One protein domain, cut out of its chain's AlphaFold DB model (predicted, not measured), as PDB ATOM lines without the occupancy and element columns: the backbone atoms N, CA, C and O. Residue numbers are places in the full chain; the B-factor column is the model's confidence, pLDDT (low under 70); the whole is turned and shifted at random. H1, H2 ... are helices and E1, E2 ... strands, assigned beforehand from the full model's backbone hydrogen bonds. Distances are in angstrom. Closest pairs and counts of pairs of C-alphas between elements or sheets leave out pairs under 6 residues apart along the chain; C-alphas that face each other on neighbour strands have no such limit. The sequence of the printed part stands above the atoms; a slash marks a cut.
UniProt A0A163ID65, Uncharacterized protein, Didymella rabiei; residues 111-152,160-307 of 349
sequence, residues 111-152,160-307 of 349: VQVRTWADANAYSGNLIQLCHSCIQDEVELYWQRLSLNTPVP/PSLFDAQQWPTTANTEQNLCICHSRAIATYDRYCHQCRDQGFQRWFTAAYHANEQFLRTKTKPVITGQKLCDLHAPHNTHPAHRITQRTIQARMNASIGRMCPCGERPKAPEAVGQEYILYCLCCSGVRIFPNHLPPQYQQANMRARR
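This is residues 111 to 152 and 160 to 307 of the 349 residues of an uncharacterized protein of Didymella rabiei (UniProt A0A163ID65). A small two-strand hairpin, E1 and E2, sits in the middle, with H2 packed on one side of it; on the opposite side, beyond a gap, stand H1, H4 and the first part of H5 together, with short H3 beside H4. Long H5 runs from there as an arm to a loop-rich lobe with H6 and H7, where residues 233 to 238 stick out, and H8 lies beyond H2. The printed part has 190 residues, with eight named helices and two named strands in the order H1 H2 H3 H4 H5 H6 H7 E1 E2 H8. The sheet, E1 - E2, is antiparallel, and the class is mostly helix, though under half of the residues, 94, are in named elements. The whole is compact, with a radius of gyration of the C-alphas of 18.3 A and spans of 54 by 50 by 30 A.

Find C-alpha 111 at (-134.782, -83.463, -79.507); from there H1 runs 13.6 A to residue 120. H2, residues 131 to 147, covers 24.2 A. After the cut come H3, residues 162 to 166, and H4, residues 181 to 189. At C-alpha 194, (-139.947, -90.313, -74.240), begins H5, which runs 33.7 A to residue 218. H6 is residues 221 to 224, H7 residues 246 to 254, E1 residues 278 to 281 and E2 residues 287 to 289. H8, residues 300 to 307, ends at C-alpha 307, (-141.571, -86.158, -125.367).

Begin at the hub, H4. H1 touches it, opposite ways at a shallow tilt of 14 degrees; C-alphas 117 and 182 are closest, 5.6 A. H4 and H5 form a helical hairpin, touching through residues 196 to 205 of H5 alone, with C-alphas 189 and 197 closest at 5.0 A. H3 and H4 only just touch, with 3 pairs of C-alphas within 8 A; C-alphas 162 and 183 are closest, 5.4 A. Look at C-alphas 217 and 249, the closest of H5 and H7, 7.0 A: these helices are close but not clearly touching, as are H5 and H6. In the hairpin E1 and E2, N 279 and O 288 are within hydrogen-bond range at 2.9 A. The closest C-alphas of H2 and E2, 138 and 289, are 7.4 A apart. H8 is close to H2 but not clearly touching, about perpendicular at 77 degrees. Each O i to N i+4 pair is within range in H1, H2, H3, H4 and H7; H5 has 19 of 21, H8 3 of 4, and H6 is too short for one.

The farthest C-alphas, 152 and 237, are 54.5 A apart. Residues 153 to 159 are not printed, and the gap across this cut is 12.9 A. The links H3 to H4, H6 to H7 and H7 to E1 are long. Mean pLDDT of the printed part is 73.7; 74 residues are under 70, among them 111 to 126 and 181 to 205.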
ATOM      1  N   VAL A 111    -136.177 -83.786 -79.130       61.06
ATOM      2  CA  VAL A 111    -134.782 -83.463 -79.507       61.06
ATOM      3  C   VAL A 111    -134.109 -84.668 -80.133       61.06
ATOM      4  O   VAL A 111    -133.563 -84.516 -81.211       61.06
ATOM      5  N   GLN A 112    -134.177 -85.858 -79.536       59.19
ATOM      6  CA  GLN A 112    -133.520 -87.037 -80.110       59.19
ATOM      7  C   GLN A 112    -134.175 -87.494 -81.418       59.19
ATOM      8  O   GLN A 112    -133.474 -87.722 -82.400       59.19
ATOM      9  N   VAL A 113    -135.512 -87.545 -81.470       59.84
ATOM     10  CA  VAL A 113    -136.250 -87.887 -82.698       59.84
ATOM     11  C   VAL A 113    -135.988 -86.872 -83.807       59.84
ATOM     12  O   VAL A 113    -135.681 -87.286 -84.913       59.84
ATOM     13  N   ARG A 114    -136.045 -85.565 -83.529       61.66
ATOM     14  CA  ARG A 114    -135.717 -84.485 -84.475       61.66
ATOM     15  C   ARG A 114    -134.252 -84.532 -84.857       61.66
ATOM     16  O   ARG A 114    -133.978 -84.599 -86.030       61.66
ATOM     17  N   THR A 115    -133.319 -84.632 -83.916       62.16
ATOM     18  CA  THR A 115    -131.878 -84.720 -84.216       62.16
ATOM     19  C   THR A 115    -131.586 -85.899 -85.132       62.16
ATOM     20  O   THR A 115    -130.889 -85.744 -86.129       62.16
ATOM     21  N   TRP A 116    -132.144 -87.076 -84.842       61.16
ATOM     22  CA  TRP A 116    -131.975 -88.236 -85.707       61.16
ATOM     23  C   TRP A 116    -132.677 -88.029 -87.045       61.16
ATOM     24  O   TRP A 116    -132.097 -88.305 -88.092       61.16
ATOM     25  N   ALA A 117    -133.920 -87.556 -87.040       59.97
ATOM     26  CA  ALA A 117    -134.707 -87.396 -88.249       59.97
ATOM     27  C   ALA A 117    -134.122 -86.298 -89.158       59.97
ATOM     28  O   ALA A 117    -134.044 -86.536 -90.357       59.97
ATOM     29  N   ASP A 118    -133.609 -85.199 -88.609       61.78
ATOM     30  CA  ASP A 118    -132.887 -84.112 -89.275       61.78
ATOM     31  C   ASP A 118    -131.528 -84.602 -89.798       61.78
ATOM     32  O   ASP A 118    -131.226 -84.441 -90.981       61.78
ATOM     33  N   ALA A 119    -130.730 -85.295 -88.971       60.69
ATOM     34  CA  ALA A 119    -129.452 -85.880 -89.399       60.69
ATOM     35  C   ALA A 119    -129.639 -86.876 -90.559       60.69
ATOM     36  O   ALA A 119    -128.837 -86.941 -91.496       60.69
ATOM     37  N   ASN A 120    -130.745 -87.624 -90.538       56.69
ATOM     38  CA  ASN A 120    -131.079 -88.614 -91.555       56.69
ATOM     39  C   ASN A 120    -131.986 -88.081 -92.675       56.69
ATOM     40  O   ASN A 120    -132.200 -88.798 -93.657       56.69
ATOM     41  N   ALA A 121    -132.473 -86.838 -92.583       51.38
ATOM     42  CA  ALA A 121    -133.256 -86.175 -93.628       51.38
ATOM     43  C   ALA A 121    -132.414 -85.895 -94.878       51.38
ATOM     44  O   ALA A 121    -132.969 -85.678 -95.960       51.38
ATOM     45  N   TYR A 122    -131.086 -85.915 -94.728       49.09
ATOM     46  CA  TYR A 122    -130.137 -85.577 -95.783       49.09
ATOM     47  C   TYR A 122    -129.146 -86.694 -96.136       49.09
ATOM     48  O   TYR A 122    -128.622 -86.658 -97.244       49.09
ATOM     49  N   SER A 123    -128.893 -87.696 -95.274       53.06
ATOM     50  CA  SER A 123    -127.758 -88.615 -95.512       53.06
ATOM     51  C   SER A 123    -127.967 -90.112 -95.215       53.06
ATOM     52  O   SER A 123    -127.508 -90.933 -96.004       53.06
ATOM     53  N   GLY A 124    -128.657 -90.518 -94.139       49.69
ATOM     54  CA  GLY A 124    -128.617 -91.930 -93.701       49.69
ATOM     55  C   GLY A 124    -129.713 -92.859 -94.248       49.69
ATOM     56  O   GLY A 124    -129.427 -93.988 -94.654       49.69
ATOM     57  N   ASN A 125    -130.961 -92.383 -94.331       58.88
ATOM     58  CA  ASN A 125    -132.099 -93.172 -94.845       58.88
ATOM     59  C   ASN A 125    -132.277 -93.081 -96.361       58.88
ATOM     60  O   ASN A 125    -133.033 -93.850 -96.964       58.88
ATOM     61  N   LEU A 126    -131.634 -92.077 -96.944       66.75
ATOM     62  CA  LEU A 126    -131.767 -91.683 -98.326       66.75
ATOM     63  C   LEU A 126    -130.727 -92.401 -99.182       66.75
ATOM     64  O   LEU A 126    -129.564 -92.540 -98.810       66.75
ATOM     65  N   ILE A 127    -131.167 -92.934-100.317       74.56
ATOM     66  CA  ILE A 127    -130.356 -93.835-101.129       74.56
ATOM     67  C   ILE A 127    -130.343 -93.411-102.584       74.56
ATOM     68  O   ILE A 127    -131.332 -92.886-103.099       74.56
ATOM     69  N   GLN A 128    -129.228 -93.712-103.245       78.75
ATOM     70  CA  GLN A 128    -129.080 -93.525-104.680       78.75
ATOM     71  C   GLN A 128    -129.922 -94.531-105.451       78.75
ATOM     72  O   GLN A 128    -130.016 -95.717-105.121       78.75
ATOM     73  N   LEU A 129    -130.510 -94.024-106.523       87.81
ATOM     74  CA  LEU A 129    -131.278 -94.792-107.482       87.81
ATOM     75  C   LEU A 129    -130.400 -95.162-108.684       87.81
ATOM     76  O   LEU A 129    -129.338 -94.588-108.916       87.81
ATOM     77  N   CYS A 130    -130.832 -96.141-109.472       88.75
ATOM     78  CA  CYS A 130    -130.235 -96.395-110.782       88.75
ATOM     79  C   CYS A 130    -130.693 -95.334-111.800       88.75
ATOM     80  O   CYS A 130    -131.739 -94.709-111.624       88.75
ATOM     81  N   HIS A 131    -129.956 -95.165-112.902       88.44
ATOM     82  CA  HIS A 131    -130.256 -94.144-113.917       88.44
ATOM     83  C   HIS A 131    -131.689 -94.192-114.470       88.44
ATOM     84  O   HIS A 131    -132.265 -93.141-114.748       88.44
ATOM     85  N   SER A 132    -132.281 -95.384-114.616       86.69
ATOM     86  CA  SER A 132    -133.657 -95.525-115.104       86.69
ATOM     87  C   SER A 132    -134.682 -95.031-114.084       86.69
ATOM     88  O   SER A 132    -135.518 -94.204-114.430       86.69
ATOM     89  N   CYS A 133    -134.574 -95.452-112.819       86.19
ATOM     90  CA  CYS A 133    -135.444 -94.953-111.751       86.19
ATOM     91  C   CYS A 133    -135.284 -93.445-111.538       86.19
ATOM     92  O   CYS A 133    -136.269 -92.769-111.264       86.19
ATOM     93  N   ILE A 134    -134.071 -92.910-111.709       89.06
ATOM     94  CA  ILE A 134    -133.830 -91.464-111.681       89.06
ATOM     95  C   ILE A 134    -134.617 -90.763-112.781       89.06
ATOM     96  O   ILE A 134    -135.344 -89.813-112.511       89.06
ATOM     97  N   GLN A 135    -134.468 -91.232-114.019       87.19
ATOM     98  CA  GLN A 135    -135.145 -90.632-115.159       87.19
ATOM     99  C   GLN A 135    -136.666 -90.656-114.979       87.19
ATOM    100  O   GLN A 135    -137.315 -89.640-115.222       87.19
ATOM    101  N   ASP A 136    -137.209 -91.788-114.536       84.06
ATOM    102  CA  ASP A 136    -138.639 -91.962-114.299       84.06
ATOM    103  C   ASP A 136    -139.162 -90.968-113.247       84.06
ATOM    104  O   ASP A 136    -140.141 -90.263-113.486       84.06
ATOM    105  N   GLU A 137    -138.497 -90.868-112.094       85.94
ATOM    106  CA  GLU A 137    -138.928 -89.983-111.005       85.94
ATOM    107  C   GLU A 137    -138.761 -88.497-111.343       85.94
ATOM    108  O   GLU A 137    -139.637 -87.694-111.025       85.94
ATOM    109  N   VAL A 138    -137.688 -88.119-112.047       88.88
ATOM    110  CA  VAL A 138    -137.516 -86.748-112.557       88.88
ATOM    111  C   VAL A 138    -138.585 -86.414-113.596       88.88
ATOM    112  O   VAL A 138    -139.093 -85.293-113.638       88.88
ATOM    113  N   GLU A 139    -138.955 -87.367-114.451       84.62
ATOM    114  CA  GLU A 139    -140.036 -87.145-115.402       84.62
ATOM    115  C   GLU A 139    -141.351 -86.857-114.675       84.62
ATOM    116  O   GLU A 139    -142.044 -85.895-115.012       84.62
ATOM    117  N   LEU A 140    -141.673 -87.666-113.667       82.94
ATOM    118  CA  LEU A 140    -142.877 -87.511-112.856       82.94
ATOM    119  C   LEU A 140    -142.876 -86.202-112.078       82.94
ATOM    120  O   LEU A 140    -143.902 -85.536-112.026       82.94
ATOM    121  N   TYR A 141    -141.730 -85.795-111.542       87.69
ATOM    122  CA  TYR A 141    -141.546 -84.485-110.928       87.69
ATOM    123  C   TYR A 141    -141.972 -83.349-111.868       87.69
ATOM    124  O   TYR A 141    -142.822 -82.527-111.517       87.69
ATOM    125  N   TRP A 142    -141.470 -83.348-113.107       87.00
ATOM    126  CA  TRP A 142    -141.855 -82.334-114.087       87.00
ATOM    127  C   TRP A 142    -143.314 -82.461-114.541       87.00
ATOM    128  O   TRP A 142    -143.922 -81.439-114.859       87.00
ATOM    129  N   GLN A 143    -143.883 -83.676-114.572       82.31
ATOM    130  CA  GLN A 143    -145.317 -83.880-114.827       82.31
ATOM    131  C   GLN A 143    -146.165 -83.250-113.725       82.31
ATOM    132  O   GLN A 143    -147.048 -82.456-114.041       82.31
ATOM    133  N   ARG A 144    -145.867 -83.549-112.455       82.31
ATOM    134  CA  ARG A 144    -146.577 -83.014-111.284       82.31
ATOM    135  C   ARG A 144    -146.551 -81.489-111.281       82.31
ATOM    136  O   ARG A 144    -147.605 -80.878-111.190       82.31
ATOM    137  N   LEU A 145    -145.386 -80.879-111.509       84.81
ATOM    138  CA  LEU A 145    -145.275 -79.419-111.619       84.81
ATOM    139  C   LEU A 145    -146.057 -78.817-112.792       84.81
ATOM    140  O   LEU A 145    -146.455 -77.662-112.723       84.81
ATOM    141  N   SER A 146    -146.235 -79.556-113.889       80.56
ATOM    142  CA  SER A 146    -146.982 -79.060-115.053       80.56
ATOM    143  C   SER A 146    -148.496 -79.254-114.965       80.56
ATOM    144  O   SER A 146    -149.216 -78.567-115.679       80.56
ATOM    145  N   LEU A 147    -148.956 -80.210-114.154       74.31
ATOM    146  CA  LEU A 147    -150.363 -80.611-114.063       74.31
ATOM    147  C   LEU A 147    -151.044 -80.101-112.788       74.31
ATOM    148  O   LEU A 147    -152.251 -79.882-112.806       74.31
ATOM    149  N   ASN A 148    -150.293 -79.894-111.703       71.12
ATOM    150  CA  ASN A 148    -150.841 -79.421-110.437       71.12
ATOM    151  C   ASN A 148    -150.719 -77.901-110.330       71.12
ATOM    152  O   ASN A 148    -149.630 -77.343-110.479       71.12
ATOM    153  N   THR A 149    -151.825 -77.240-109.990       65.69
ATOM    154  CA  THR A 149    -151.791 -75.868-109.480       65.69
ATOM    155  C   THR A 149    -151.079 -75.894-108.126       65.69
ATOM    156  O   THR A 149    -151.540 -76.619-107.240       65.69
ATOM    157  N   PRO A 150    -149.971 -75.153-107.939       68.81
ATOM    158  CA  PRO A 150    -149.287 -75.114-106.655       68.81
ATOM    159  C   PRO A 150    -150.253 -74.662-105.559       68.81
ATOM    160  O   PRO A 150    -150.955 -73.662-105.729       68.81
ATOM    161  N   VAL A 151    -150.299 -75.383-104.441       69.56
ATOM    162  CA  VAL A 151    -151.131 -74.973-103.301       69.56
ATOM    163  C   VAL A 151    -150.437 -73.865-102.504       69.56
ATOM    164  O   VAL A 151    -149.203 -73.800-102.515       69.56
ATOM    165  N   PRO A 152    -151.177 -72.996-101.794       70.31
ATOM    166  CA  PRO A 152    -150.570 -71.983-100.940       70.31
ATOM    167  C   PRO A 152    -149.564 -72.600 -99.966       70.31
ATOM    168  O   PRO A 152    -149.837 -73.613 -99.326       70.31
ATOM    169  N   PRO A 160    -143.574 -78.811 -91.502       53.53
ATOM    170  CA  PRO A 160    -144.344 -79.548 -92.499       53.53
ATOM    171  C   PRO A 160    -144.964 -80.813 -91.893       53.53
ATOM    172  O   PRO A 160    -144.261 -81.721 -91.434       53.53
ATOM    173  N   SER A 161    -146.291 -80.874 -91.902       57.75
ATOM    174  CA  SER A 161    -147.095 -82.020 -91.486       57.75
ATOM    175  C   SER A 161    -147.141 -83.106 -92.571       57.75
ATOM    176  O   SER A 161    -146.701 -82.918 -93.707       57.75
ATOM    177  N   LEU A 162    -147.691 -84.276 -92.225       58.38
ATOM    178  CA  LEU A 162    -147.955 -85.352 -93.190       58.38
ATOM    179  C   LEU A 162    -148.824 -84.867 -94.361       58.38
ATOM    180  O   LEU A 162    -148.578 -85.247 -95.504       58.38
ATOM    181  N   PHE A 163    -149.818 -84.032 -94.061       61.59
ATOM    182  CA  PHE A 163    -150.722 -83.457 -95.046       61.59
ATOM    183  C   PHE A 163    -149.961 -82.550 -96.018       61.59
ATOM    184  O   PHE A 163    -150.106 -82.682 -97.228       61.59
ATOM    185  N   ASP A 164    -149.041 -81.733 -95.513       61.62
ATOM    186  CA  ASP A 164    -148.271 -80.797 -96.341       61.62
ATOM    187  C   ASP A 164    -147.338 -81.518 -97.322       61.62
ATOM    188  O   ASP A 164    -147.175 -81.099 -98.467       61.62
ATOM    189  N   ALA A 165    -146.772 -82.657 -96.909       63.09
ATOM    190  CA  ALA A 165    -145.989 -83.512 -97.798       63.09
ATOM    191  C   ALA A 165    -146.843 -84.162 -98.907       63.09
ATOM    192  O   ALA A 165    -146.330 -84.425 -99.995       63.09
ATOM    193  N   GLN A 166    -148.132 -84.416 -98.652       64.25
ATOM    194  CA  GLN A 166    -149.082 -84.914 -99.657       64.25
ATOM    195  C   GLN A 166    -149.564 -83.809-100.609       64.25
ATOM    196  O   GLN A 166    -149.919 -84.105-101.746       64.25
ATOM    197  N   GLN A 167    -149.553 -82.547-100.175       67.75
ATOM    198  CA  GLN A 167    -150.033 -81.408-100.962       67.75
ATOM    199  C   GLN A 167    -148.986 -80.787-101.902       67.75
ATOM    200  O   GLN A 167    -149.264 -79.793-102.569       67.75
ATOM    201  N   TRP A 168    -147.783 -81.356-101.989       75.44
ATOM    202  CA  TRP A 168    -146.744 -80.879-102.902       75.44
ATOM    203  C   TRP A 168    -147.183 -80.979-104.388       75.44
ATOM    204  O   TRP A 168    -147.761 -81.998-104.781       75.44
ATOM    205  N   PRO A 169    -146.865 -80.001-105.267       72.12
ATOM    206  CA  PRO A 169    -146.025 -78.815-105.055       72.12
ATOM    207  C   PRO A 169    -146.744 -77.642-104.374       72.12
ATOM    208  O   PRO A 169    -147.933 -77.419-104.594       72.12
ATOM    209  N   THR A 170    -146.002 -76.845-103.597       73.06
ATOM    210  CA  THR A 170    -146.517 -75.616-102.960       73.06
ATOM    211  C   THR A 170    -145.989 -74.363-103.665       73.06
ATOM    212  O   THR A 170    -144.965 -74.407-104.349       73.06
ATOM    213  N   THR A 171    -146.660 -73.218-103.505       69.19
ATOM    214  CA  THR A 171    -146.278 -71.947-104.154       69.19
ATOM    215  C   THR A 171    -144.900 -71.429-103.737       69.19
ATOM    216  O   THR A 171    -144.274 -70.712-104.511       69.19
ATOM    217  N   ALA A 172    -144.414 -71.786-102.543       65.88
ATOM    218  CA  ALA A 172    -143.107 -71.356-102.037       65.88
ATOM    219  C   ALA A 172    -142.004 -72.410-102.201       65.88
ATOM    220  O   ALA A 172    -140.839 -72.087-101.986       65.88
ATOM    221  N   ASN A 173    -142.340 -73.659-102.543       69.12
ATOM    222  CA  ASN A 173    -141.348 -74.718-102.654       69.12
ATOM    223  C   ASN A 173    -141.635 -75.668-103.824       69.12
ATOM    224  O   ASN A 173    -142.533 -76.512-103.777       69.12
ATOM    225  N   THR A 174    -140.802 -75.557-104.858       72.69
ATOM    226  CA  THR A 174    -140.767 -76.486-105.992       72.69
ATOM    227  C   THR A 174    -139.804 -77.648-105.763       72.69
ATOM    228  O   THR A 174    -139.762 -78.556-106.582       72.69
ATOM    229  N   GLU A 175    -139.053 -77.688-104.660       76.06
ATOM    230  CA  GLU A 175    -138.297 -78.877-104.280       76.06
ATOM    231  C   GLU A 175    -139.257 -79.971-103.830       76.06
ATOM    232  O   GLU A 175    -140.060 -79.784-102.913       76.06
ATOM    233  N   GLN A 176    -139.170 -81.137-104.460       78.81
ATOM    234  CA  GLN A 176    -139.996 -82.269-104.078       78.81
ATOM    235  C   GLN A 176    -139.373 -82.960-102.871       78.81
ATOM    236  O   GLN A 176    -138.284 -83.520-102.978       78.81
ATOM    237  N   ASN A 177    -140.091 -83.015-101.751       78.94
ATOM    238  CA  ASN A 177    -139.742 -83.866-100.618       78.94
ATOM    239  C   ASN A 177    -140.944 -84.718-100.199       78.94
ATOM    240  O   ASN A 177    -141.727 -84.332 -99.340       78.94
ATOM    241  N   LEU A 178    -141.068 -85.906-100.796       77.50
ATOM    242  CA  LEU A 178    -142.146 -86.849-100.479       77.50
ATOM    243  C   LEU A 178    -141.756 -87.827 -99.357       77.50
ATOM    244  O   LEU A 178    -142.402 -88.861 -99.167       77.50
ATOM    245  N   CYS A 179    -140.667 -87.547 -98.631       76.31
ATOM    246  CA  CYS A 179    -140.260 -88.314 -97.464       76.31
ATOM    247  C   CYS A 179    -141.123 -87.924 -96.258       76.31
ATOM    248  O   CYS A 179    -140.818 -86.994 -95.522       76.31
ATOM    249  N   ILE A 180    -142.186 -88.686 -96.022       70.69
ATOM    250  CA  ILE A 180    -143.101 -88.447 -94.896       70.69
ATOM    251  C   ILE A 180    -142.589 -88.999 -93.564       70.69
ATOM    252  O   ILE A 180    -143.248 -88.853 -92.542       70.69
ATOM    253  N   CYS A 181    -141.437 -89.670 -93.567       67.44
ATOM    254  CA  CYS A 181    -140.879 -90.327 -92.395       67.44
ATOM    255  C   CYS A 181    -140.639 -89.326 -91.265       67.44
ATOM    256  O   CYS A 181    -141.006 -89.560 -90.123       67.44
ATOM    257  N   HIS A 182    -140.050 -88.190 -91.629       60.62
ATOM    258  CA  HIS A 182    -139.727 -87.102 -90.721       60.62
ATOM    259  C   HIS A 182    -140.997 -86.524 -90.087       60.62
ATOM    260  O   HIS A 182    -141.148 -86.501 -88.868       60.62
ATOM    261  N   SER A 183    -141.963 -86.147 -90.929       60.31
ATOM    262  CA  SER A 183    -143.230 -85.566 -90.491       60.31
ATOM    263  C   SER A 183    -144.097 -86.551 -89.708       60.31
ATOM    264  O   SER A 183    -144.719 -86.145 -88.732       60.31
ATOM    265  N   ARG A 184    -144.123 -87.844 -90.073       63.31
ATOM    266  CA  ARG A 184    -144.821 -88.880 -89.293       63.31
ATOM    267  C   ARG A 184    -144.136 -89.132 -87.959       63.31
ATOM    268  O   ARG A 184    -144.821 -89.183 -86.954       63.31
ATOM    269  N   ALA A 185    -142.812 -89.258 -87.923       58.44
ATOM    270  CA  ALA A 185    -142.089 -89.470 -86.674       58.44
ATOM    271  C   ALA A 185    -142.354 -88.349 -85.663       58.44
ATOM    272  O   ALA A 185    -142.610 -88.624 -84.493       58.44
ATOM    273  N   ILE A 186    -142.354 -87.100 -86.135       55.16
ATOM    274  CA  ILE A 186    -142.679 -85.939 -85.308       55.16
ATOM    275  C   ILE A 186    -144.166 -85.967 -84.933       55.16
ATOM    276  O   ILE A 186    -144.491 -86.034 -83.758       55.16
ATOM    277  N   ALA A 187    -145.087 -85.986 -85.897       58.81
ATOM    278  CA  ALA A 187    -146.520 -85.853 -85.614       58.81
ATOM    279  C   ALA A 187    -147.114 -87.029 -84.821       58.81
ATOM    280  O   ALA A 187    -148.007 -86.830 -83.998       58.81
ATOM    281  N   THR A 188    -146.648 -88.253 -85.073       58.22
ATOM    282  CA  THR A 188    -147.162 -89.459 -84.422       58.22
ATOM    283  C   THR A 188    -146.670 -89.576 -82.995       58.22
ATOM    284  O   THR A 188    -147.426 -90.097 -82.197       58.22
ATOM    285  N   TYR A 189    -145.474 -89.099 -82.637       55.84
ATOM    286  CA  TYR A 189    -144.943 -89.332 -81.288       55.84
ATOM    287  C   TYR A 189    -144.789 -88.097 -80.402       55.84
ATOM    288  O   TYR A 189    -144.504 -88.252 -79.220       55.84
ATOM    289  N   ASP A 190    -145.077 -86.901 -80.917       56.91
ATOM    290  CA  ASP A 190    -145.018 -85.635 -80.164       56.91
ATOM    291  C   ASP A 190    -145.891 -85.623 -78.894       56.91
ATOM    292  O   ASP A 190    -145.626 -84.897 -77.941       56.91
ATOM    293  N   ARG A 191    -146.939 -86.455 -78.857       53.56
ATOM    294  CA  ARG A 191    -147.887 -86.551 -77.733       53.56
ATOM    295  C   ARG A 191    -147.570 -87.675 -76.742       53.56
ATOM    296  O   ARG A 191    -148.349 -87.896 -75.817       53.56
ATOM    297  N   TYR A 192    -146.489 -88.420 -76.960       58.25
ATOM    298  CA  TYR A 192    -146.140 -89.612 -76.188       58.25
ATOM    299  C   TYR A 192    -144.931 -89.336 -75.293       58.25
ATOM    300  O   TYR A 192    -144.062 -88.540 -75.643       58.25
ATOM    301  N   CYS A 193    -144.848 -90.032 -74.155       62.44
ATOM    302  CA  CYS A 193    -143.663 -89.949 -73.302       62.44
ATOM    303  C   CYS A 193    -142.416 -90.467 -74.042       62.44
ATOM    304  O   CYS A 193    -142.525 -91.267 -74.980       62.44
ATOM    305  N   HIS A 194    -141.233 -90.047 -73.585       64.94
ATOM    306  CA  HIS A 194    -139.947 -90.313 -74.240       64.94
ATOM    307  C   HIS A 194    -139.738 -91.787 -74.620       64.94
ATOM    308  O   HIS A 194    -139.490 -92.086 -75.784       64.94
ATOM    309  N   GLN A 195    -139.959 -92.719 -73.688       63.22
ATOM    310  CA  GLN A 195    -139.764 -94.151 -73.941       63.22
ATOM    311  C   GLN A 195    -140.713 -94.709 -75.017       63.22
ATOM    312  O   GLN A 195    -140.296 -95.457 -75.900       63.22
ATOM    313  N   CYS A 196    -142.000 -94.349 -74.968       62.53
ATOM    314  CA  CYS A 196    -142.980 -94.821 -75.952       62.53
ATOM    315  C   CYS A 196    -142.723 -94.210 -77.336       62.53
ATOM    316  O   CYS A 196    -142.874 -94.892 -78.353       62.53
ATOM    317  N   ARG A 197    -142.318 -92.936 -77.367       66.62
ATOM    318  CA  ARG A 197    -141.878 -92.227 -78.569       66.62
ATOM    319  C   ARG A 197    -140.674 -92.928 -79.196       66.62
ATOM    320  O   ARG A 197    -140.729 -93.254 -80.376       66.62
ATOM    321  N   ASP A 198    -139.625 -93.200 -78.422       63.78
ATOM    322  CA  ASP A 198    -138.369 -93.762 -78.932       63.78
ATOM    323  C   ASP A 198    -138.532 -95.201 -79.411       63.78
ATOM    324  O   ASP A 198    -138.070 -95.539 -80.500       63.78
ATOM    325  N   GLN A 199    -139.268 -96.039 -78.676       64.50
ATOM    326  CA  GLN A 199    -139.572 -97.396 -79.139       64.50
ATOM    327  C   GLN A 199    -140.471 -97.399 -80.378       64.50
ATOM    328  O   GLN A 199    -140.256 -98.194 -81.297       64.50
ATOM    329  N   GLY A 200    -141.465 -96.507 -80.442       63.50
ATOM    330  CA  GLY A 200    -142.270 -96.307 -81.644       63.50
ATOM    331  C   GLY A 200    -141.392 -95.894 -82.826       63.50
ATOM    332  O   GLY A 200    -141.400 -96.532 -83.878       63.50
ATOM    333  N   PHE A 201    -140.552 -94.887 -82.629       66.69
ATOM    334  CA  PHE A 201    -139.625 -94.406 -83.637       66.69
ATOM    335  C   PHE A 201    -138.676 -95.507 -84.138       66.69
ATOM    336  O   PHE A 201    -138.547 -95.738 -85.343       66.69
ATOM    337  N   GLN A 202    -138.056 -96.257 -83.230       69.06
ATOM    338  CA  GLN A 202    -137.173 -97.367 -83.577       69.06
ATOM    339  C   GLN A 202    -137.912 -98.449 -84.369       69.06
ATOM    340  O   GLN A 202    -137.431 -98.872 -85.420       69.06
ATOM    341  N   ARG A 203    -139.102 -98.863 -83.919       64.88
ATOM    342  CA  ARG A 203    -139.874 -99.930 -84.569       64.88
ATOM    343  C   ARG A 203    -140.378 -99.532 -85.951       64.88
ATOM    344  O   ARG A 203    -140.257-100.305 -86.895       64.88
ATOM    345  N   TRP A 204    -140.965 -98.350 -86.075       62.16
ATOM    346  CA  TRP A 204    -141.662 -97.959 -87.298       62.16
ATOM    347  C   TRP A 204    -140.742 -97.299 -88.321       62.16
ATOM    348  O   TRP A 204    -141.018 -97.370 -89.518       62.16
ATOM    349  N   PHE A 205    -139.627 -96.709 -87.876       68.06
ATOM    350  CA  PHE A 205    -138.735 -95.956 -88.753       68.06
ATOM    351  C   PHE A 205    -137.380 -96.634 -88.934       68.06
ATOM    352  O   PHE A 205    -136.992 -96.947 -90.062       68.06
ATOM    353  N   THR A 206    -136.692 -96.930 -87.833       70.44
ATOM    354  CA  THR A 206    -135.329 -97.487 -87.881       70.44
ATOM    355  C   THR A 206    -135.324 -98.957 -88.313       70.44
ATOM    356  O   THR A 206    -134.540 -99.350 -89.177       70.44
ATOM    357  N   ALA A 207    -136.243 -99.779 -87.800       68.31
ATOM    358  CA  ALA A 207    -136.331-101.188 -88.179       68.31
ATOM    359  C   ALA A 207    -136.764-101.360 -89.644       68.31
ATOM    360  O   ALA A 207    -136.194-102.185 -90.354       68.31
ATOM    361  N   ALA A 208    -137.708-100.541 -90.125       70.12
ATOM    362  CA  ALA A 208    -138.106-100.535 -91.534       70.12
ATOM    363  C   ALA A 208    -136.932-100.164 -92.455       70.12
ATOM    364  O   ALA A 208    -136.706-100.827 -93.469       70.12
ATOM    365  N   TYR A 209    -136.148 -99.146 -92.076       76.00
ATOM    366  CA  TYR A 209    -134.911 -98.785 -92.768       76.00
ATOM    367  C   TYR A 209    -133.937 -99.967 -92.845       76.00
ATOM    368  O   TYR A 209    -133.569-100.375 -93.949       76.00
ATOM    369  N   HIS A 210    -133.566-100.552 -91.702       75.38
ATOM    370  CA  HIS A 210    -132.595-101.647 -91.658       75.38
ATOM    371  C   HIS A 210    -133.085-102.894 -92.392       75.38
ATOM    372  O   HIS A 210    -132.305-103.522 -93.105       75.38
ATOM    373  N   ALA A 211    -134.371-103.232 -92.279       74.25
ATOM    374  CA  ALA A 211    -134.959-104.365 -92.982       74.25
ATOM    375  C   ALA A 211    -134.881-104.177 -94.503       74.25
ATOM    376  O   ALA A 211    -134.391-105.057 -95.214       74.25
ATOM    377  N   ASN A 212    -135.302-103.012 -95.009       78.94
ATOM    378  CA  ASN A 212    -135.243-102.709 -96.437       78.94
ATOM    379  C   ASN A 212    -133.800-102.625 -96.940       78.94
ATOM    380  O   ASN A 212    -133.483-103.134 -98.017       78.94
ATOM    381  N   GLU A 213    -132.905-102.035 -96.151       81.25
ATOM    382  CA  GLU A 213    -131.489-101.989 -96.468       81.25
ATOM    383  C   GLU A 213    -130.899-103.400 -96.566       81.25
ATOM    384  O   GLU A 213    -130.356-103.769 -97.606       81.25
ATOM    385  N   GLN A 214    -131.041-104.218 -95.524       80.88
ATOM    386  CA  GLN A 214    -130.523-105.583 -95.494       80.88
ATOM    387  C   GLN A 214    -131.099-106.428 -96.635       80.88
ATOM    388  O   GLN A 214    -130.374-107.212 -97.258       80.88
ATOM    389  N   PHE A 215    -132.381-106.254 -96.957       82.06
ATOM    390  CA  PHE A 215    -133.021-106.938 -98.071       82.06
ATOM    391  C   PHE A 215    -132.358-106.573 -99.409       82.06
ATOM    392  O   PHE A 215    -131.888-107.456-100.130       82.06
ATOM    393  N   LEU A 216    -132.210-105.280 -99.709       85.62
ATOM    394  CA  LEU A 216    -131.562-104.806-100.940       85.62
ATOM    395  C   LEU A 216    -130.063-105.129-101.000       85.62
ATOM    396  O   LEU A 216    -129.486-105.227-102.088       85.62
ATOM    397  N   ARG A 217    -129.416-105.311 -99.845       85.56
ATOM    398  CA  ARG A 217    -128.023-105.763 -99.749       85.56
ATOM    399  C   ARG A 217    -127.872-107.236-100.087       85.56
ATOM    400  O   ARG A 217    -126.950-107.594-100.813       85.56
ATOM    401  N   THR A 218    -128.761-108.082 -99.574       84.38
ATOM    402  CA  THR A 218    -128.541-109.536 -99.517       84.38
ATOM    403  C   THR A 218    -129.334-110.339-100.542       84.38
ATOM    404  O   THR A 218    -129.014-111.506-100.767       84.38
ATOM    405  N   LYS A 219    -130.361-109.764-101.174       85.75
ATOM    406  CA  LYS A 219    -131.253-110.500-102.079       85.75
ATOM    407  C   LYS A 219    -130.879-110.340-103.550       85.75
ATOM    408  O   LYS A 219    -130.262-109.365-103.983       85.75
ATOM    409  N   THR A 220    -131.237-111.359-104.327       87.19
ATOM    410  CA  THR A 220    -131.109-111.346-105.789       87.19
ATOM    411  C   THR A 220    -132.171-110.446-106.424       87.19
ATOM    412  O   THR A 220    -133.256-110.264-105.878       87.19
ATOM    413  N   LYS A 221    -131.889-109.911-107.618       87.31
ATOM    414  CA  LYS A 221    -132.825-109.041-108.346       87.31
ATOM    415  C   LYS A 221    -134.225-109.649-108.540       87.31
ATOM    416  O   LYS A 221    -135.169-108.937-108.240       87.31
ATOM    417  N   PRO A 222    -134.405-110.926-108.944       83.75
ATOM    418  CA  PRO A 222    -135.747-111.502-109.101       83.75
ATOM    419  C   PRO A 222    -136.575-111.519-107.810       83.75
ATOM    420  O   PRO A 222    -137.796-111.495-107.854       83.75
ATOM    421  N   VAL A 223    -135.917-111.565-106.651       82.44
ATOM    422  CA  VAL A 223    -136.582-111.507-105.341       82.44
ATOM    423  C   VAL A 223    -136.961-110.065-105.005       82.44
ATOM    424  O   VAL A 223    -138.063-109.804-104.539       82.44
ATOM    425  N   ILE A 224    -136.079-109.114-105.319       83.31
ATOM    426  CA  ILE A 224    -136.347-107.674-105.198       83.31
ATOM    427  C   ILE A 224    -137.486-107.243-106.136       83.31
ATOM    428  O   ILE A 224    -138.370-106.489-105.765       83.31
ATOM    429  N   THR A 225    -137.571-107.756-107.350       78.44
ATOM    430  CA  THR A 225    -138.673-107.394-108.253       78.44
ATOM    431  C   THR A 225    -139.968-108.160-107.965       78.44
ATOM    432  O   THR A 225    -140.972-107.931-108.631       78.44
ATOM    433  N   GLY A 226    -139.979-109.065-106.977       74.94
ATOM    434  CA  GLY A 226    -141.136-109.915-106.667       74.94
ATOM    435  C   GLY A 226    -141.413-110.994-107.719       74.94
ATOM    436  O   GLY A 226    -142.443-111.654-107.664       74.94
ATOM    437  N   GLN A 227    -140.499-111.209-108.674       78.00
ATOM    438  CA  GLN A 227    -140.575-112.300-109.654       78.00
ATOM    439  C   GLN A 227    -140.363-113.677-109.012       78.00
ATOM    440  O   GLN A 227    -140.779-114.691-109.567       78.00
ATOM    441  N   LYS A 228    -139.688-113.724-107.860       75.94
ATOM    442  CA  LYS A 228    -139.541-114.917-107.025       75.94
ATOM    443  C   LYS A 228    -140.012-114.610-105.614       75.94
ATOM    444  O   LYS A 228    -139.559-113.636-105.013       75.94
ATOM    445  N   LEU A 229    -140.878-115.472-105.088       72.25
ATOM    446  CA  LEU A 229    -141.297-115.414-103.695       72.25
ATOM    447  C   LEU A 229    -140.093-115.678-102.787       72.25
ATOM    448  O   LEU A 229    -139.257-116.540-103.060       72.25
ATOM    449  N   CYS A 230    -140.005-114.919-101.704       70.56
ATOM    450  CA  CYS A 230    -139.027-115.134-100.653       70.56
ATOM    451  C   CYS A 230    -139.775-115.145 -99.333       70.56
ATOM    452  O   CYS A 230    -140.337-114.125 -98.942       70.56
ATOM    453  N   ASP A 231    -139.741-116.276 -98.638       65.44
ATOM    454  CA  ASP A 231    -140.161-116.317 -97.247       65.44
ATOM    455  C   ASP A 231    -139.107-115.583 -96.398       65.44
ATOM    456  O   ASP A 231    -137.913-115.904 -96.430       65.44
ATOM    457  N   LEU A 232    -139.537-114.519 -95.721       59.56
ATOM    458  CA  LEU A 232    -138.705-113.711 -94.828       59.56
ATOM    459  C   LEU A 232    -138.564-114.343 -93.437       59.56
ATOM    460  O   LEU A 232    -137.625-113.997 -92.722       59.56
ATOM    461  N   HIS A 233    -139.465-115.256 -93.069       54.88
ATOM    462  CA  HIS A 233    -139.512-115.933 -91.769       54.88
ATOM    463  C   HIS A 233    -138.910-117.338 -91.815       54.88
ATOM    464  O   HIS A 233    -138.615-117.919 -90.771       54.88
ATOM    465  N   ALA A 234    -138.684-117.865 -93.016       54.22
ATOM    466  CA  ALA A 234    -137.962-119.103 -93.222       54.22
ATOM    467  C   ALA A 234    -136.592-119.063 -92.508       54.22
ATOM    468  O   ALA A 234    -135.824-118.109 -92.705       54.22
ATOM    469  N   PRO A 235    -136.254-120.085 -91.694       53.50
ATOM    470  CA  PRO A 235    -134.968-120.151 -91.012       53.50
ATOM    471  C   PRO A 235    -133.827-119.995 -92.021       53.50
ATOM    472  O   PRO A 235    -133.931-120.422 -93.169       53.50
ATOM    473  N   HIS A 236    -132.725-119.369 -91.598       51.09
ATOM    474  CA  HIS A 236    -131.631-118.889 -92.460       51.09
ATOM    475  C   HIS A 236    -131.094-119.895 -93.506       51.09
ATOM    476  O   HIS A 236    -130.482-119.469 -94.488       51.09
ATOM    477  N   ASN A 237    -131.366-121.191 -93.331       48.41
ATOM    478  CA  ASN A 237    -130.859-122.296 -94.133       48.41
ATOM    479  C   ASN A 237    -131.875-122.919 -95.111       48.41
ATOM    480  O   ASN A 237    -131.465-123.752 -95.914       48.41
ATOM    481  N   THR A 238    -133.164-122.551 -95.105       52.06
ATOM    482  CA  THR A 238    -134.169-123.205 -95.979       52.06
ATOM    483  C   THR A 238    -134.300-122.572 -97.369       52.06
ATOM    484  O   THR A 238    -134.630-123.275 -98.320       52.06
ATOM    485  N   HIS A 239    -133.949-121.289 -97.546       53.81
ATOM    486  CA  HIS A 239    -133.927-120.631 -98.871       53.81
ATOM    487  C   HIS A 239    -132.625-119.858 -99.186       53.81
ATOM    488  O   HIS A 239    -132.665-118.670 -99.535       53.81
ATOM    489  N   PRO A 240    -131.441-120.500 -99.117       57.06
ATOM    490  CA  PRO A 240    -130.173-119.869 -99.490       57.06
ATOM    491  C   PRO A 240    -130.131-119.448-100.971       57.06
ATOM    492  O   PRO A 240    -129.469-118.470-101.306       57.06
ATOM    493  N   ALA A 241    -130.907-120.101-101.848       59.09
ATOM    494  CA  ALA A 241    -130.926-119.881-103.301       59.09
ATOM    495  C   ALA A 241    -131.374-118.473-103.756       59.09
ATOM    496  O   ALA A 241    -131.274-118.122-104.933       59.09
ATOM    497  N   HIS A 242    -131.910-117.663-102.847       73.88
ATOM    498  CA  HIS A 242    -132.431-116.323-103.131       73.88
ATOM    499  C   HIS A 242    -131.560-115.204-102.555       73.88
ATOM    500  O   HIS A 242    -131.780-114.024-102.863       73.88
ATOM    501  N   ARG A 243    -130.549-115.582-101.763       79.75
ATOM    502  CA  ARG A 243    -129.509-114.694-101.252       79.75
ATOM    503  C   ARG A 243    -128.337-114.665-102.226       79.75
ATOM    504  O   ARG A 243    -128.021-115.657-102.877       79.75
ATOM    505  N   ILE A 244    -127.685-113.519-102.321       83.94
ATOM    506  CA  ILE A 244    -126.389-113.433-102.988       83.94
ATOM    507  C   ILE A 244    -125.292-113.916-102.033       83.94
ATOM    508  O   ILE A 244    -125.444-113.858-100.813       83.94
ATOM    509  N   THR A 245    -124.177-114.385-102.585       85.88
ATOM    510  CA  THR A 245    -123.040-114.852-101.784       85.88
ATOM    511  C   THR A 245    -122.350-113.689-101.063       85.88
ATOM    512  O   THR A 245    -122.381-112.547-101.529       85.88
ATOM    513  N   GLN A 246    -121.646-113.986 -99.965       86.75
ATOM    514  CA  GLN A 246    -120.846-112.985 -99.248       86.75
ATOM    515  C   GLN A 246    -119.775-112.352-100.147       86.75
ATOM    516  O   GLN A 246    -119.515-111.156-100.052       86.75
ATOM    517  N   ARG A 247    -119.219-113.123-101.095       88.00
ATOM    518  CA  ARG A 247    -118.304-112.610-102.125       88.00
ATOM    519  C   ARG A 247    -118.961-111.513-102.965       88.00
ATOM    520  O   ARG A 247    -118.337-110.486-103.205       88.00
ATOM    521  N   THR A 248    -120.214-111.698-103.384       88.25
ATOM    522  CA  THR A 248    -120.955-110.674-104.136       88.25
ATOM    523  C   THR A 248    -121.233-109.440-103.281       88.25
ATOM    524  O   THR A 248    -121.127-108.326-103.788       88.25
ATOM    525  N   ILE A 249    -121.555-109.608-101.993       86.00
ATOM    526  CA  ILE A 249    -121.737-108.480-101.062       86.00
ATOM    527  C   ILE A 249    -120.433-107.684-100.946       86.00
ATOM    528  O   ILE A 249    -120.440-106.476-101.168       86.00
ATOM    529  N   GLN A 250    -119.309-108.359-100.693       86.25
ATOM    530  CA  GLN A 250    -118.003-107.710-100.580       86.25
ATOM    531  C   GLN A 250    -117.597-107.009-101.880       86.25
ATOM    532  O   GLN A 250    -117.160-105.866-101.846       86.25
ATOM    533  N   ALA A 251    -117.798-107.649-103.035       85.81
ATOM    534  CA  ALA A 251    -117.501-107.045-104.333       85.81
ATOM    535  C   ALA A 251    -118.314-105.763-104.579       85.81
ATOM    536  O   ALA A 251    -117.797-104.803-105.145       85.81
ATOM    537  N   ARG A 252    -119.576-105.723-104.130       85.56
ATOM    538  CA  ARG A 252    -120.396-104.507-104.187       85.56
ATOM    539  C   ARG A 252    -119.869-103.433-103.240       85.56
ATOM    540  O   ARG A 252    -119.701-102.303-103.683       85.56
ATOM    541  N   MET A 253    -119.548-103.783-101.992       83.88
ATOM    542  CA  MET A 253    -118.977-102.835-101.023       83.88
ATOM    543  C   MET A 253    -117.658-102.234-101.520       83.88
ATOM    544  O   MET A 253    -117.489-101.023-101.453       83.88
ATOM    545  N   ASN A 254    -116.779-103.049-102.110       82.88
ATOM    546  CA  ASN A 254    -115.525-102.593-102.717       82.88
ATOM    547  C   ASN A 254    -115.752-101.652-103.913       82.88
ATOM    548  O   ASN A 254    -114.913-100.813-104.209       82.88
ATOM    549  N   ALA A 255    -116.888-101.782-104.600       78.19
ATOM    550  CA  ALA A 255    -117.308-100.883-105.671       78.19
ATOM    551  C   ALA A 255    -118.145 -99.692-105.159       78.19
ATOM    552  O   ALA A 255    -118.871 -99.080-105.945       78.19
ATOM    553  N   SER A 256    -118.103 -99.411-103.850       77.94
ATOM    554  CA  SER A 256    -118.889 -98.376-103.160       77.94
ATOM    555  C   SER A 256    -120.401 -98.512-103.349       77.94
ATOM    556  O   SER A 256    -121.164 -97.560-103.202       77.94
ATOM    557  N   ILE A 257    -120.862 -99.725-103.651       75.62
ATOM    558  CA  ILE A 257    -122.273-100.067-103.786       75.62
ATOM    559  C   ILE A 257    -122.664-100.788-102.516       75.62
ATOM    560  O   ILE A 257    -122.545-102.005-102.389       75.62
ATOM    561  N   GLY A 258    -123.134-100.016-101.544       75.31
ATOM    562  CA  GLY A 258    -123.619-100.586-100.296       75.31
ATOM    563  C   GLY A 258    -124.781-101.554-100.534       75.31
ATOM    564  O   GLY A 258    -124.820-102.609 -99.913       75.31
ATOM    565  N   ARG A 259    -125.698-101.221-101.453       84.38
ATOM    566  CA  ARG A 259    -126.993-101.889-101.682       84.38
ATOM    567  C   ARG A 259    -127.495-101.678-103.114       84.38
ATOM    568  O   ARG A 259    -127.000-100.802-103.816       84.38
ATOM    569  N   MET A 260    -128.482-102.465-103.542       87.44
ATOM    570  CA  MET A 260    -129.128-102.290-104.851       87.44
ATOM    571  C   MET A 260    -130.154-101.148-104.838       87.44
ATOM    572  O   MET A 260    -130.691-100.799-103.787       87.44
ATOM    573  N   CYS A 261    -130.460-100.601-106.018       88.25
ATOM    574  CA  CYS A 261    -131.633 -99.752-106.227       88.25
ATOM    575  C   CYS A 261    -132.905-100.529-105.833       88.25
ATOM    576  O   CYS A 261    -132.917-101.754-105.997       88.25
ATOM    577  N   PRO A 262    -133.994 -99.871-105.393       85.12
ATOM    578  CA  PRO A 262    -135.246-100.561-105.115       85.12
ATOM    579  C   PRO A 262    -135.762-101.405-106.302       85.12
ATOM    580  O   PRO A 262    -136.255-102.500-106.103       85.12
ATOM    581  N   CYS A 263    -135.534-101.034-107.561       83.62
ATOM    582  CA  CYS A 263    -135.898-101.916-108.688       83.62
ATOM    583  C   CYS A 263    -134.975-103.149-108.875       83.62
ATOM    584  O   CYS A 263    -135.103-103.898-109.841       83.62
ATOM    585  N   GLY A 264    -133.988-103.348-107.998       87.75
ATOM    586  CA  GLY A 264    -133.006-104.431-108.059       87.75
ATOM    587  C   GLY A 264    -131.861-104.212-109.052       87.75
ATOM    588  O   GLY A 264    -131.029-105.106-109.209       87.75
ATOM    589  N   GLU A 265    -131.791-103.051-109.710       90.19
ATOM    590  CA  GLU A 265    -130.660-102.655-110.563       90.19
ATOM    591  C   GLU A 265    -129.511-102.041-109.755       90.19
ATOM    592  O   GLU A 265    -129.682-101.582-108.621       90.19
ATOM    593  N   ARG A 266    -128.312-102.018-110.346       89.75
ATOM    594  CA  ARG A 266    -127.146-101.354-109.749       89.75
ATOM    595  C   ARG A 266    -127.422 -99.840-109.654       89.75
ATOM    596  O   ARG A 266    -127.838 -99.260-110.662       89.75
ATOM    597  N   PRO A 267    -127.248 -99.201-108.481       88.81
ATOM    598  CA  PRO A 267    -127.414 -97.754-108.361       88.81
ATOM    599  C   PRO A 267    -126.364 -97.021-109.203       88.81
ATOM    600  O   PRO A 267    -125.342 -97.611-109.573       88.81
ATOM    601  N   LYS A 268    -126.616 -95.740-109.510       86.94
ATOM    602  CA  LYS A 268    -125.565 -94.878-110.066       86.94
ATOM    603  C   LYS A 268    -124.380 -94.819-109.090       86.94
ATOM    604  O   LYS A 268    -124.542 -95.103-107.904       86.94
ATOM    605  N   ALA A 269    -123.198 -94.478-109.597       78.94
ATOM    606  CA  ALA A 269    -122.067 -94.211-108.720       78.94
ATOM    607  C   ALA A 269    -122.396 -93.027-107.795       78.94
ATOM    608  O   ALA A 269    -123.100 -92.109-108.233       78.94
ATOM    609  N   PRO A 270    -121.911 -93.046-106.544       70.94
ATOM    610  CA  PRO A 270    -122.117 -91.930-105.646       70.94
ATOM    611  C   PRO A 270    -121.476 -90.664-106.197       70.94
ATOM    612  O   PRO A 270    -120.314 -90.680-106.602       70.94
ATOM    613  N   GLU A 271    -122.247 -89.580-106.224       70.69
ATOM    614  CA  GLU A 271    -121.704 -88.258-106.514       70.69
ATOM    615  C   GLU A 271    -121.049 -87.677-105.259       70.69
ATOM    616  O   GLU A 271    -121.255 -88.163-104.142       70.69
ATOM    617  N   ALA A 272    -120.233 -86.638-105.442       65.88
ATOM    618  CA  ALA A 272    -119.676 -85.910-104.314       65.88
ATOM    619  C   ALA A 272    -120.811 -85.416-103.398       65.88
ATOM    620  O   ALA A 272    -121.879 -85.007-103.865       65.88
ATOM    621  N   VAL A 273    -120.577 -85.457-102.085       59.16
ATOM    622  CA  VAL A 273    -121.533 -84.966-101.084       59.16
ATOM    623  C   VAL A 273    -121.933 -83.530-101.447       59.16
ATOM    624  O   VAL A 273    -121.072 -82.671-101.614       59.16
ATOM    625  N   GLY A 274    -123.236 -83.283-101.614       61.16
ATOM    626  CA  GLY A 274    -123.782 -81.987-102.045       61.16
ATOM    627  C   GLY A 274    -124.189 -81.896-103.520       61.16
ATOM    628  O   GLY A 274    -124.941 -80.991-103.866       61.16
ATOM    629  N   GLN A 275    -123.783 -82.840-104.376       67.81
ATOM    630  CA  GLN A 275    -124.230 -82.906-105.779       67.81
ATOM    631  C   GLN A 275    -125.436 -83.827-105.997       67.81
ATOM    632  O   GLN A 275    -126.066 -83.784-107.050       67.81
ATOM    633  N   GLU A 276    -125.814 -84.613-104.985       76.88
ATOM    634  CA  GLU A 276    -126.985 -85.481-105.074       76.88
ATOM    635  C   GLU A 276    -128.261 -84.677-105.338       76.88
ATOM    636  O   GLU A 276    -128.665 -83.810-104.564       76.88
ATOM    637  N   TYR A 277    -128.911 -85.002-106.450       86.19
ATOM    638  CA  TYR A 277    -130.093 -84.299-106.943       86.19
ATOM    639  C   TYR A 277    -131.379 -85.121-106.825       86.19
ATOM    640  O   TYR A 277    -132.476 -84.606-107.046       86.19
ATOM    641  N   ILE A 278    -131.263 -86.401-106.467       86.69
ATOM    642  CA  ILE A 278    -132.402 -87.286-106.242       86.69
ATOM    643  C   ILE A 278    -132.061 -88.373-105.233       86.69
ATOM    644  O   ILE A 278    -131.023 -89.026-105.321       86.69
ATOM    645  N   LEU A 279    -132.974 -88.597-104.296       84.44
ATOM    646  CA  LEU A 279    -132.797 -89.531-103.199       84.44
ATOM    647  C   LEU A 279    -134.086 -90.306-102.919       84.44
ATOM    648  O   LEU A 279    -135.188 -89.777-103.063       84.44
ATOM    649  N   TYR A 280    -133.947 -91.552-102.471       84.38
ATOM    650  CA  TYR A 280    -135.064 -92.413-102.075       84.38
ATOM    651  C   TYR A 280    -134.964 -92.827-100.609       84.38
ATOM    652  O   TYR A 280    -133.937 -93.346-100.187       84.38
ATOM    653  N   CYS A 281    -136.030 -92.650 -99.835       81.44
ATOM    654  CA  CYS A 281    -136.057 -93.007 -98.421       81.44
ATOM    655  C   CYS A 281    -136.399 -94.481 -98.207       81.44
ATOM    656  O   CYS A 281    -137.505 -94.906 -98.510       81.44
ATOM    657  N   LEU A 282    -135.504 -95.263 -97.606       78.81
ATOM    658  CA  LEU A 282    -135.765 -96.681 -97.332       78.81
ATOM    659  C   LEU A 282    -136.795 -96.946 -96.232       78.81
ATOM    660  O   LEU A 282    -137.296 -98.060 -96.153       78.81
ATOM    661  N   CYS A 283    -137.129 -95.966 -95.396       75.88
ATOM    662  CA  CYS A 283    -138.115 -96.157 -94.335       75.88
ATOM    663  C   CYS A 283    -139.557 -96.053 -94.878       75.88
ATOM    664  O   CYS A 283    -140.292 -97.033 -94.896       75.88
ATOM    665  N   CYS A 284    -139.949 -94.886 -95.391       72.56
ATOM    666  CA  CYS A 284    -141.310 -94.591 -95.875       72.56
ATOM    667  C   CYS A 284    -141.412 -94.600 -97.398       72.56
ATOM    668  O   CYS A 284    -142.465 -94.286 -97.959       72.56
ATOM    669  N   SER A 285    -140.315 -94.926 -98.084       78.19
ATOM    670  CA  SER A 285    -140.288 -95.040 -99.535       78.19
ATOM    671  C   SER A 285    -140.687 -93.779-100.297       78.19
ATOM    672  O   SER A 285    -141.280 -93.868-101.370       78.19
ATOM    673  N   GLY A 286    -140.408 -92.609 -99.726       79.62
ATOM    674  CA  GLY A 286    -140.569 -91.319-100.391       79.62
ATOM    675  C   GLY A 286    -139.383 -90.992-101.297       79.62
ATOM    676  O   GLY A 286    -138.268 -91.445-101.043       79.62
ATOM    677  N   VAL A 287    -139.614 -90.179-102.329       82.75
ATOM    678  CA  VAL A 287    -138.559 -89.639-103.201       82.75
ATOM    679  C   VAL A 287    -138.397 -88.146-102.951       82.75
ATOM    680  O   VAL A 287    -139.381 -87.401-102.899       82.75
ATOM    681  N   ARG A 288    -137.143 -87.717-102.838       84.19
ATOM    682  CA  ARG A 288    -136.741 -86.315-102.763       84.19
ATOM    683  C   ARG A 288    -135.990 -85.930-104.034       84.19
ATOM    684  O   ARG A 288    -135.119 -86.682-104.459       84.19
ATOM    685  N   ILE A 289    -136.325 -84.788-104.628       86.38
ATOM    686  CA  ILE A 289    -135.656 -84.233-105.813       86.38
ATOM    687  C   ILE A 289    -135.261 -82.789-105.517       86.38
ATOM    688  O   ILE A 289    -136.098 -81.991-105.097       86.38
ATOM    689  N   PHE A 290    -133.992 -82.474-105.775       86.12
ATOM    690  CA  PHE A 290    -133.421 -81.139-105.639       86.12
ATOM    691  C   PHE A 290    -133.300 -80.508-107.032       86.12
ATOM    692  O   PHE A 290    -132.321 -80.770-107.737       86.12
ATOM    693  N   PRO A 291    -134.281 -79.702-107.475       84.25
ATOM    694  CA  PRO A 291    -134.293 -79.150-108.827       84.25
ATOM    695  C   PRO A 291    -133.050 -78.338-109.174       84.25
ATOM    696  O   PRO A 291    -132.568 -78.419-110.300       84.25
ATOM    697  N   ASN A 292    -132.506 -77.609-108.198       85.19
ATOM    698  CA  ASN A 292    -131.332 -76.758-108.382       85.19
ATOM    699  C   ASN A 292    -130.058 -77.559-108.687       85.19
ATOM    700  O   ASN A 292    -129.110 -77.010-109.238       85.19
ATOM    701  N   HIS A 293    -130.035 -78.850-108.351       87.06
ATOM    702  CA  HIS A 293    -128.895 -79.735-108.587       87.06
ATOM    703  C   HIS A 293    -129.112 -80.650-109.800       87.06
ATOM    704  O   HIS A 293    -128.248 -81.468-110.104       87.06
ATOM    705  N   LEU A 294    -130.254 -80.552-110.501       88.69
ATOM    706  CA  LEU A 294    -130.542 -81.430-111.634       88.69
ATOM    707  C   LEU A 294    -129.533 -81.208-112.775       88.69
ATOM    708  O   LEU A 294    -129.458 -80.104-113.326       88.69
ATOM    709  N   PRO A 295    -128.826 -82.269-113.209       89.25
ATOM    710  CA  PRO A 295    -127.965 -82.209-114.381       89.25
ATOM    711  C   PRO A 295    -128.722 -81.752-115.638       89.25
ATOM    712  O   PRO A 295    -129.931 -81.996-115.742       89.25
ATOM    713  N   PRO A 296    -128.036 -81.179-116.647       89.94
ATOM    714  CA  PRO A 296    -128.670 -80.654-117.857       89.94
ATOM    715  C   PRO A 296    -129.652 -81.626-118.521       89.94
ATOM    716  O   PRO A 296    -130.765 -81.238-118.873       89.94
ATOM    717  N   GLN A 297    -129.311 -82.914-118.620       88.88
ATOM    718  CA  GLN A 297    -130.166 -83.940-119.230       88.88
ATOM    719  C   GLN A 297    -131.508 -84.162-118.512       88.88
ATOM    720  O   GLN A 297    -132.439 -84.704-119.104       88.88
ATOM    721  N   TYR A 298    -131.608 -83.748-117.249       90.81
ATOM    722  CA  TYR A 298    -132.777 -83.896-116.388       90.81
ATOM    723  C   TYR A 298    -133.550 -82.584-116.193       90.81
ATOM    724  O   TYR A 298    -134.602 -82.579-115.550       90.81
ATOM    725  N   GLN A 299    -133.080 -81.478-116.775       90.25
ATOM    726  CA  GLN A 299    -133.784 -80.197-116.743       90.25
ATOM    727  C   GLN A 299    -135.071 -80.233-117.578       90.25
ATOM    728  O   GLN A 299    -135.188 -80.972-118.561       90.25
ATOM    729  N   GLN A 300    -136.042 -79.393-117.208       87.06
ATOM    730  CA  GLN A 300    -137.396 -79.411-117.768       87.06
ATOM    731  C   GLN A 300    -137.430 -79.328-119.298       87.06
ATOM    732  O   GLN A 300    -138.162 -80.085-119.935       87.06
ATOM    733  N   ALA A 301    -136.643 -78.426-119.893       84.56
ATOM    734  CA  ALA A 301    -136.600 -78.231-121.342       84.56
ATOM    735  C   ALA A 301    -136.181 -79.515-122.075       84.56
ATOM    736  O   ALA A 301    -136.831 -79.922-123.037       84.56
ATOM    737  N   ASN A 302    -135.163 -80.202-121.558       84.25
ATOM    738  CA  ASN A 302    -134.623 -81.426-122.147       84.25
ATOM    739  C   ASN A 302    -135.550 -82.626-121.920       84.25
ATOM    740  O   ASN A 302    -135.782 -83.412-122.840       84.25
ATOM    741  N   MET A 303    -136.173 -82.718-120.742       82.62
ATOM    742  CA  MET A 303    -137.186 -83.741-120.456       82.62
ATOM    743  C   MET A 303    -138.438 -83.571-121.331       82.62
ATOM    744  O   MET A 303    -138.984 -84.556-121.825       82.62
ATOM    745  N   ARG A 304    -138.870 -82.328-121.590       72.38
ATOM    746  CA  ARG A 304    -139.993 -82.017-122.493       72.38
ATOM    747  C   ARG A 304    -139.643 -82.231-123.965       72.38
ATOM    748  O   ARG A 304    -140.466 -82.766-124.699       72.38
ATOM    749  N   ALA A 305    -138.438 -81.870-124.403       63.62
ATOM    750  CA  ALA A 305    -137.990 -82.098-125.779       63.62
ATOM    751  C   ALA A 305    -137.985 -83.594-126.139       63.62
ATOM    752  O   ALA A 305    -138.360 -83.975-127.249       63.62
ATOM    753  N   ARG A 306    -137.663 -84.454-125.164       64.31
ATOM    754  CA  ARG A 306    -137.685 -85.917-125.303       64.31
ATOM    755  C   ARG A 306    -139.093 -86.501-125.515       64.31
ATOM    756  O   ARG A 306    -139.210 -87.596-126.058       64.31
ATOM    757  N   ARG A 307    -140.159 -85.760-125.169       60.44
ATOM    758  CA  ARG A 307    -141.571 -86.158-125.367       60.44
ATOM    759  C   ARG A 307    -142.090 -86.020-126.794       60.44
ATOM    760  O   ARG A 307    -143.240 -86.353-127.055       60.44
TER     761      ARG A 307